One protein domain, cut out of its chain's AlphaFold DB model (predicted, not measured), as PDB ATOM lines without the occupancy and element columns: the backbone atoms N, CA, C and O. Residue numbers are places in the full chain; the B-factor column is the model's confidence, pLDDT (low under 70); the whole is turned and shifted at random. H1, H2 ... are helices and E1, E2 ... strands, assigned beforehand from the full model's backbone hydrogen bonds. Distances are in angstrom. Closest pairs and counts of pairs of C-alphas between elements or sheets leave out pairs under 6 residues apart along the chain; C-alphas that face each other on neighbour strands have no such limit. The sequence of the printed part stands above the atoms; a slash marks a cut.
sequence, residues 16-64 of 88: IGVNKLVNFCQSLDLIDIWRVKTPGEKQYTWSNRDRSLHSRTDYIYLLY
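What this domain is: This is residues 16 to 64 of the 88 residues of an uncharacterized protein of Oncorhynchus mykiss (UniProt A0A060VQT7). A 12-residue helix, H1, leads into a small two-stranded sheet of E1 and E2, with the short helix H2 directly after E1; from H2 a long loop, residues 38 to 60, reaches far out and folds back to E2. The loop makes most of the length, with residues 46 to 47 paired antiparallel to residues 54 to 55, and residues 16 to 21 of H1 stick out. The printed part has 49 residues, with two named helices and two named strands in the order H1, E1, H2, E2; the sheet's order is E1 - E2, antiparallel. The class is mixed, helices and strands, with under half of the residues in named elements. The whole is loose, with a radius of gyration of the C-alphas of 12.6 A and spans of 37 by 26 by 15 A.

How they stand to each other: H1, residues 16 to 27, and E1, residues 30 to 32, have their closest C-alphas at Cys 25 and Ile 31, 7.3 A apart. E2, residues 61 to 63, is the antiparallel neighbour of E1, at 146 degrees between directions. N 31 and O 62 are within hydrogen-bond range at 2.8 A, and so are N 62 and O 31 at 2.9 A. The closest C-alphas of H2, residues 33 to 37, and E2 are those of Ile 33 and Tyr 61, 6.0 A apart. H1 is apart from H2 and from E2. The O i to N i+4 pair of H2 is within hydrogen-bond range, and 7 of 8 are in H1.

Where its parts are: H1 begins at C-alpha 16, (164.038, 149.580, 167.722), and is 17.1 A long. E1 and E2 are 6.8 A each, and H2 is 6.4 A. E2 ends at C-alpha 63, (173.061, 140.795, 147.053).

The domain as a whole: The two C-alphas farthest apart, those of Asp 50 and Tyr 64, are 38.0 A apart. The printed part has no cut. The link from H2 to E2 is long, 23 residues; the links H1 to E1 and E1 to H2 are tight. Mean pLDDT of the printed part is 83.6; residues 16 to 19 and 64 are under 70.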
ATOM      1  N   ILE A  16     163.585 150.858 167.143       57.97
ATOM      2  CA  ILE A  16     164.038 149.580 167.722       57.97
ATOM      3  C   ILE A  16     163.977 148.428 166.700       57.97
ATOM      4  O   ILE A  16     164.919 147.648 166.583       57.97
ATOM      5  N   GLY A  17     162.895 148.331 165.920       61.84
ATOM      6  CA  GLY A  17     162.757 147.308 164.872       61.84
ATOM      7  C   GLY A  17     163.471 147.654 163.559       61.84
ATOM      8  O   GLY A  17     163.884 146.759 162.824       61.84
ATOM      9  N   VAL A  18     163.647 148.947 163.269       64.62
ATOM     10  CA  VAL A  18     164.272 149.430 162.023       64.62
ATOM     11  C   VAL A  18     165.759 149.111 162.018       64.62
ATOM     12  O   VAL A  18     166.269 148.600 161.024       64.62
ATOM     13  N   ASN A  19     166.419 149.317 163.158       69.00
ATOM     14  CA  ASN A  19     167.837 149.022 163.313       69.00
ATOM     15  C   ASN A  19     168.129 147.533 163.091       69.00
ATOM     16  O   ASN A  19     169.122 147.203 162.460       69.00
ATOM     17  N   LYS A  20     167.235 146.625 163.509       77.75
ATOM     18  CA  LYS A  20     167.413 145.182 163.270       77.75
ATOM     19  C   LYS A  20     167.379 144.825 161.785       77.75
ATOM     20  O   LYS A  20     168.246 144.087 161.332       77.75
ATOM     21  N   LEU A  21     166.413 145.352 161.029       76.38
ATOM     22  CA  LEU A  21     166.315 145.089 159.589       76.38
ATOM     23  C   LEU A  21     167.493 145.703 158.827       76.38
ATOM     24  O   LEU A  21     168.066 145.047 157.966       76.38
ATOM     25  N   VAL A  22     167.872 146.940 159.159       76.50
ATOM     26  CA  VAL A  22     169.031 147.605 158.547       76.50
ATOM     27  C   VAL A  22     170.306 146.813 158.825       76.50
ATOM     28  O   VAL A  22     171.035 146.515 157.884       76.50
ATOM     29  N   ASN A  23     170.529 146.400 160.075       81.31
ATOM     30  CA  ASN A  23     171.690 145.596 160.452       81.31
ATOM     31  C   ASN A  23     171.689 144.234 159.748       81.31
ATOM     32  O   ASN A  23     172.731 143.795 159.278       81.31
ATOM     33  N   PHE A  24     170.529 143.581 159.630       83.69
ATOM     34  CA  PHE A  24     170.391 142.332 158.881       83.69
ATOM     35  C   PHE A  24     170.761 142.517 157.403       83.69
ATOM     36  O   PHE A  24     171.606 141.789 156.887       83.69
ATOM     37  N   CYS A  25     170.198 143.527 156.732       83.06
ATOM     38  CA  CYS A  25     170.524 143.825 155.338       83.06
ATOM     39  C   CYS A  25     172.009 144.163 155.156       83.06
ATOM     40  O   CYS A  25     172.622 143.681 154.213       83.06
ATOM     41  N   GLN A  26     172.596 144.939 156.070       81.94
ATOM     42  CA  GLN A  26     174.028 145.246 156.060       81.94
ATOM     43  C   GLN A  26     174.890 143.996 156.273       81.94
ATOM     44  O   GLN A  26     175.872 143.828 155.566       81.94
ATOM     45  N   SER A  27     174.512 143.099 157.191       85.50
ATOM     46  CA  SER A  27     175.268 141.865 157.465       85.50
ATOM     47  C   SER A  27     175.317 140.897 156.283       85.50
ATOM     48  O   SER A  27     176.186 140.034 156.230       85.50
ATOM     49  N   LEU A  28     174.378 141.043 155.350       84.81
ATOM     50  CA  LEU A  28     174.268 140.236 154.143       84.81
ATOM     51  C   LEU A  28     174.641 141.025 152.883       84.81
ATOM     52  O   LEU A  28     174.335 140.560 151.795       84.81
ATOM     53  N   ASP A  29     175.215 142.227 152.999       83.88
ATOM     54  CA  ASP A  29     175.522 143.105 151.859       83.88
ATOM     55  C   ASP A  29     174.338 143.299 150.888       83.88
ATOM     56  O   ASP A  29     174.490 143.419 149.668       83.88
ATOM     57  N   LEU A  30     173.117 143.340 151.426       83.62
ATOM     58  CA  LEU A  30     171.899 143.550 150.652       83.62
ATOM     59  C   LEU A  30     171.690 145.034 150.372       83.62
ATOM     60  O   LEU A  30     171.729 145.874 151.271       83.62
ATOM     61  N   ILE A  31     171.379 145.358 149.122       84.62
ATOM     62  CA  ILE A  31     171.119 146.723 148.671       84.62
ATOM     63  C   ILE A  31     169.687 146.841 148.157       84.62
ATOM     64  O   ILE A  31     169.269 146.075 147.293       84.62
ATOM     65  N   ASP A  32     168.952 147.836 148.655       85.38
ATOM     66  CA  ASP A  32     167.650 148.243 148.117       85.38
ATOM     67  C   ASP A  32     167.840 148.968 146.774       85.38
ATOM     68  O   ASP A  32     168.323 150.105 146.731       85.38
ATOM     69  N   ILE A  33     167.455 148.314 145.672       86.69
ATOM     70  CA  ILE A  33     167.649 148.826 144.305       86.69
ATOM     71  C   ILE A  33     166.928 150.156 144.102       86.69
ATOM     72  O   ILE A  33     167.469 151.069 143.476       86.69
ATOM     73  N   TRP A  34     165.691 150.253 144.592       86.12
ATOM     74  CA  TRP A  34     164.867 151.439 144.380       86.12
ATOM     75  C   TRP A  34     165.541 152.654 145.001       86.12
ATOM     76  O   TRP A  34     165.684 153.694 144.364       86.12
ATOM     77  N   ARG A  35     166.048 152.495 146.224       86.06
ATOM     78  CA  ARG A  35     166.692 153.590 146.942       86.06
ATOM     79  C   ARG A  35     168.040 153.995 146.343       86.06
ATOM     80  O   ARG A  35     168.411 155.159 146.449       86.06
ATOM     81  N   VAL A  36     168.744 153.070 145.688       85.06
ATOM     82  CA  VAL A  36     169.945 153.401 144.905       85.06
ATOM     83  C   VAL A  36     169.607 154.249 143.683       85.06
ATOM     84  O   VAL A  36     170.318 155.211 143.410       85.06
ATOM     85  N   LYS A  37     168.546 153.899 142.947       85.88
ATOM     86  CA  LYS A  37     168.140 154.636 141.740       85.88
ATOM     87  C   LYS A  37     167.517 155.989 142.060       85.88
ATOM     88  O   LYS A  37     167.706 156.932 141.301       85.88
ATOM     89  N   THR A  38     166.816 156.069 143.183       87.25
ATOM     90  CA  THR A  38     166.015 157.231 143.550       87.25
ATOM     91  C   THR A  38     166.398 157.724 144.954       87.25
ATOM     92  O   THR A  38     165.629 157.574 145.915       87.25
ATOM     93  N   PRO A  39     167.618 158.263 145.136       83.19
ATOM     94  CA  PRO A  39     168.074 158.739 146.435       83.19
ATOM     95  C   PRO A  39     167.325 160.026 146.809       83.19
ATOM     96  O   PRO A  39     167.441 161.043 146.138       83.19
ATOM     97  N   GLY A  40     166.543 159.991 147.888       83.44
ATOM     98  CA  GLY A  40     165.872 161.178 148.436       83.44
ATOM     99  C   GLY A  40     164.397 161.348 148.069       83.44
ATOM    100  O   GLY A  40     163.691 162.048 148.792       83.44
ATOM    101  N   GLU A  41     163.886 160.673 147.037       86.50
ATOM    102  CA  GLU A  41     162.448 160.742 146.745       86.50
ATOM    103  C   GLU A  41     161.641 159.876 147.714       86.50
ATOM    104  O   GLU A  41     161.987 158.723 148.000       86.50
ATOM    105  N   LYS A  42     160.544 160.433 148.221       86.00
ATOM    106  CA  LYS A  42     159.586 159.691 149.036       86.00
ATOM    107  C   LYS A  42     158.730 158.824 148.129       86.00
ATOM    108  O   LYS A  42     158.113 159.336 147.202       86.00
ATOM    109  N   GLN A  43     158.652 157.539 148.446       86.00
ATOM    110  CA  GLN A  43     157.756 156.609 147.772       86.00
ATOM    111  C   GLN A  43     156.968 155.832 148.817       86.00
ATOM    112  O   GLN A  43     157.526 155.396 149.819       86.00
ATOM    113  N   TYR A  44     155.682 155.615 148.562       89.25
ATOM    114  CA  TYR A  44     154.813 154.834 149.436       89.25
ATOM    115  C   TYR A  44     154.181 153.696 148.648       89.25
ATOM    116  O   TYR A  44     153.828 153.861 147.482       89.25
ATOM    117  N   THR A  45     154.058 152.538 149.286       91.25
ATOM    118  CA  THR A  45     153.415 151.356 148.693       91.25
ATOM    119  C   THR A  45     152.261 150.845 149.550       91.25
ATOM    120  O   THR A  45     151.430 150.075 149.084       91.25
ATOM    121  N   TRP A  46     152.150 151.357 150.777       91.19
ATOM    122  CA  TRP A  46     151.052 151.110 151.692       91.19
ATOM    123  C   TRP A  46     150.522 152.422 152.276       91.19
ATOM    124  O   TRP A  46     151.292 153.338 152.584       91.19
ATOM    125  N   SER A  47     149.209 152.479 152.488       92.06
ATOM    126  CA  SER A  47     148.537 153.513 153.272       92.06
ATOM    127  C   SER A  47     147.533 152.882 154.231       92.06
ATOM    128  O   SER A  47     146.984 151.812 153.956       92.06
ATOM    129  N   ASN A  48     147.228 153.563 155.334       91.12
ATOM    130  CA  ASN A  48     146.065 153.201 156.143       91.12
ATOM    131  C   ASN A  48     144.747 153.537 155.412       91.12
ATOM    132  O   ASN A  48     144.733 154.181 154.360       91.12
ATOM    133  N   ARG A  49     143.625 153.057 155.963       92.75
ATOM    134  CA  ARG A  49     142.297 153.121 155.327       92.75
ATOM    135  C   ARG A  49     141.848 154.550 155.012       92.75
ATOM    136  O   ARG A  49     141.273 154.791 153.957       92.75
ATOM    137  N   ASP A  50     142.109 155.469 155.928       94.31
ATOM    138  CA  ASP A  50     141.808 156.900 155.846       94.31
ATOM    139  C   ASP A  50     142.924 157.715 155.171       94.31
ATOM    140  O   ASP A  50     142.787 158.925 155.023       94.31
ATOM    141  N   ARG A  51     144.010 157.065 154.726       87.31
ATOM    142  CA  ARG A  51     145.154 157.681 154.029       87.31
ATOM    143  C   ARG A  51     145.841 158.804 154.816       87.31
ATOM    144  O   ARG A  51     146.469 159.679 154.230       87.31
ATOM    145  N   SER A  52     145.751 158.790 156.141       88.44
ATOM    146  CA  SER A  52     146.491 159.715 157.005       88.44
ATOM    147  C   SER A  52     147.947 159.278 157.229       88.44
ATOM    148  O   SER A  52     148.800 160.102 157.557       88.44
ATOM    149  N   LEU A  53     148.264 157.998 157.009       88.25
ATOM    150  CA  LEU A  53     149.588 157.407 157.193       88.25
ATOM    151  C   LEU A  53     150.003 156.608 155.966       88.25
ATOM    152  O   LEU A  53     149.195 155.914 155.350       88.25
ATOM    153  N   HIS A  54     151.299 156.664 155.670       87.50
ATOM    154  CA  HIS A  54     151.882 156.024 154.502       87.50
ATOM    155  C   HIS A  54     153.231 155.406 154.842       87.50
ATOM    156  O   HIS A  54     154.019 155.967 155.605       87.50
ATOM    157  N   SER A  55     153.515 154.255 154.244       87.31
ATOM    158  CA  SER A  55     154.827 153.634 154.346       87.31
ATOM    159  C   SER A  55     155.215 152.961 153.038       87.31
ATOM    160  O   SER A  55     154.362 152.459 152.306       87.31
ATOM    161  N   ARG A  56     156.515 152.884 152.757       88.00
ATOM    162  CA  ARG A  56     157.036 151.864 151.839       88.00
ATOM    163  C   ARG A  56     157.201 150.557 152.598       88.00
ATOM    164  O   ARG A  56     157.961 150.491 153.569       88.00
ATOM    165  N   THR A  57     156.455 149.543 152.197       85.31
ATOM    166  CA  THR A  57     156.508 148.192 152.776       85.31
ATOM    167  C   THR A  57     157.051 147.168 151.795       85.31
ATOM    168  O   THR A  57     157.538 146.127 152.226       85.31
ATOM    169  N   ASP A  58     157.029 147.490 150.504       85.94
ATOM    170  CA  ASP A  58     157.498 146.627 149.429       85.94
ATOM    171  C   ASP A  58     158.916 147.039 149.038       85.94
ATOM    172  O   ASP A  58     159.181 148.193 148.685       85.94
ATOM    173  N   TYR A  59     159.842 146.091 149.149       84.50
ATOM    174  CA  TYR A  59     161.264 146.309 148.921       84.50
ATOM    175  C   TYR A  59     161.803 145.261 147.957       84.50
ATOM    176  O   TYR A  59     161.414 144.095 148.010       84.50
ATOM    177  N   ILE A  60     162.750 145.674 147.116       85.62
ATOM    178  CA  ILE A  60     163.490 144.779 146.231       85.62
ATOM    179  C   ILE A  60     164.967 144.915 146.589       85.62
ATOM    180  O   ILE A  60     165.576 145.961 146.352       85.62
ATOM    181  N   TYR A  61     165.525 143.859 147.178       84.62
ATOM    182  CA  TYR A  61     166.928 143.799 147.578       84.62
ATOM    183  C   TYR A  61     167.745 142.960 146.591       84.62
ATOM    184  O   TYR A  61     167.265 141.944 146.094       84.62
ATOM    185  N   LEU A  62     168.992 143.359 146.348       84.56
ATOM    186  CA  LEU A  62     170.000 142.544 145.662       84.56
ATOM    187  C   LEU A  62     171.184 142.290 146.578       84.56
ATOM    188  O   LEU A  62     171.595 143.183 147.317       84.56
ATOM    189  N   LEU A  63     171.765 141.099 146.464       82.25
ATOM    190  CA  LEU A  63     173.061 140.795 147.053       82.25
ATOM    191  C   LEU A  63     174.138 141.573 146.297       82.25
ATOM    192  O   LEU A  63     174.345 141.353 145.101       82.25
ATOM    193  N   TYR A  64     174.821 142.488 146.980       69.56
ATOM    194  CA  TYR A  64     175.976 143.168 146.416       69.56
ATOM    195  C   TYR A  64     177.182 142.243 146.504       69.56
ATOM    196  O   TYR A  64     178.057 142.395 147.351       69.56
TER     197      TYR A  64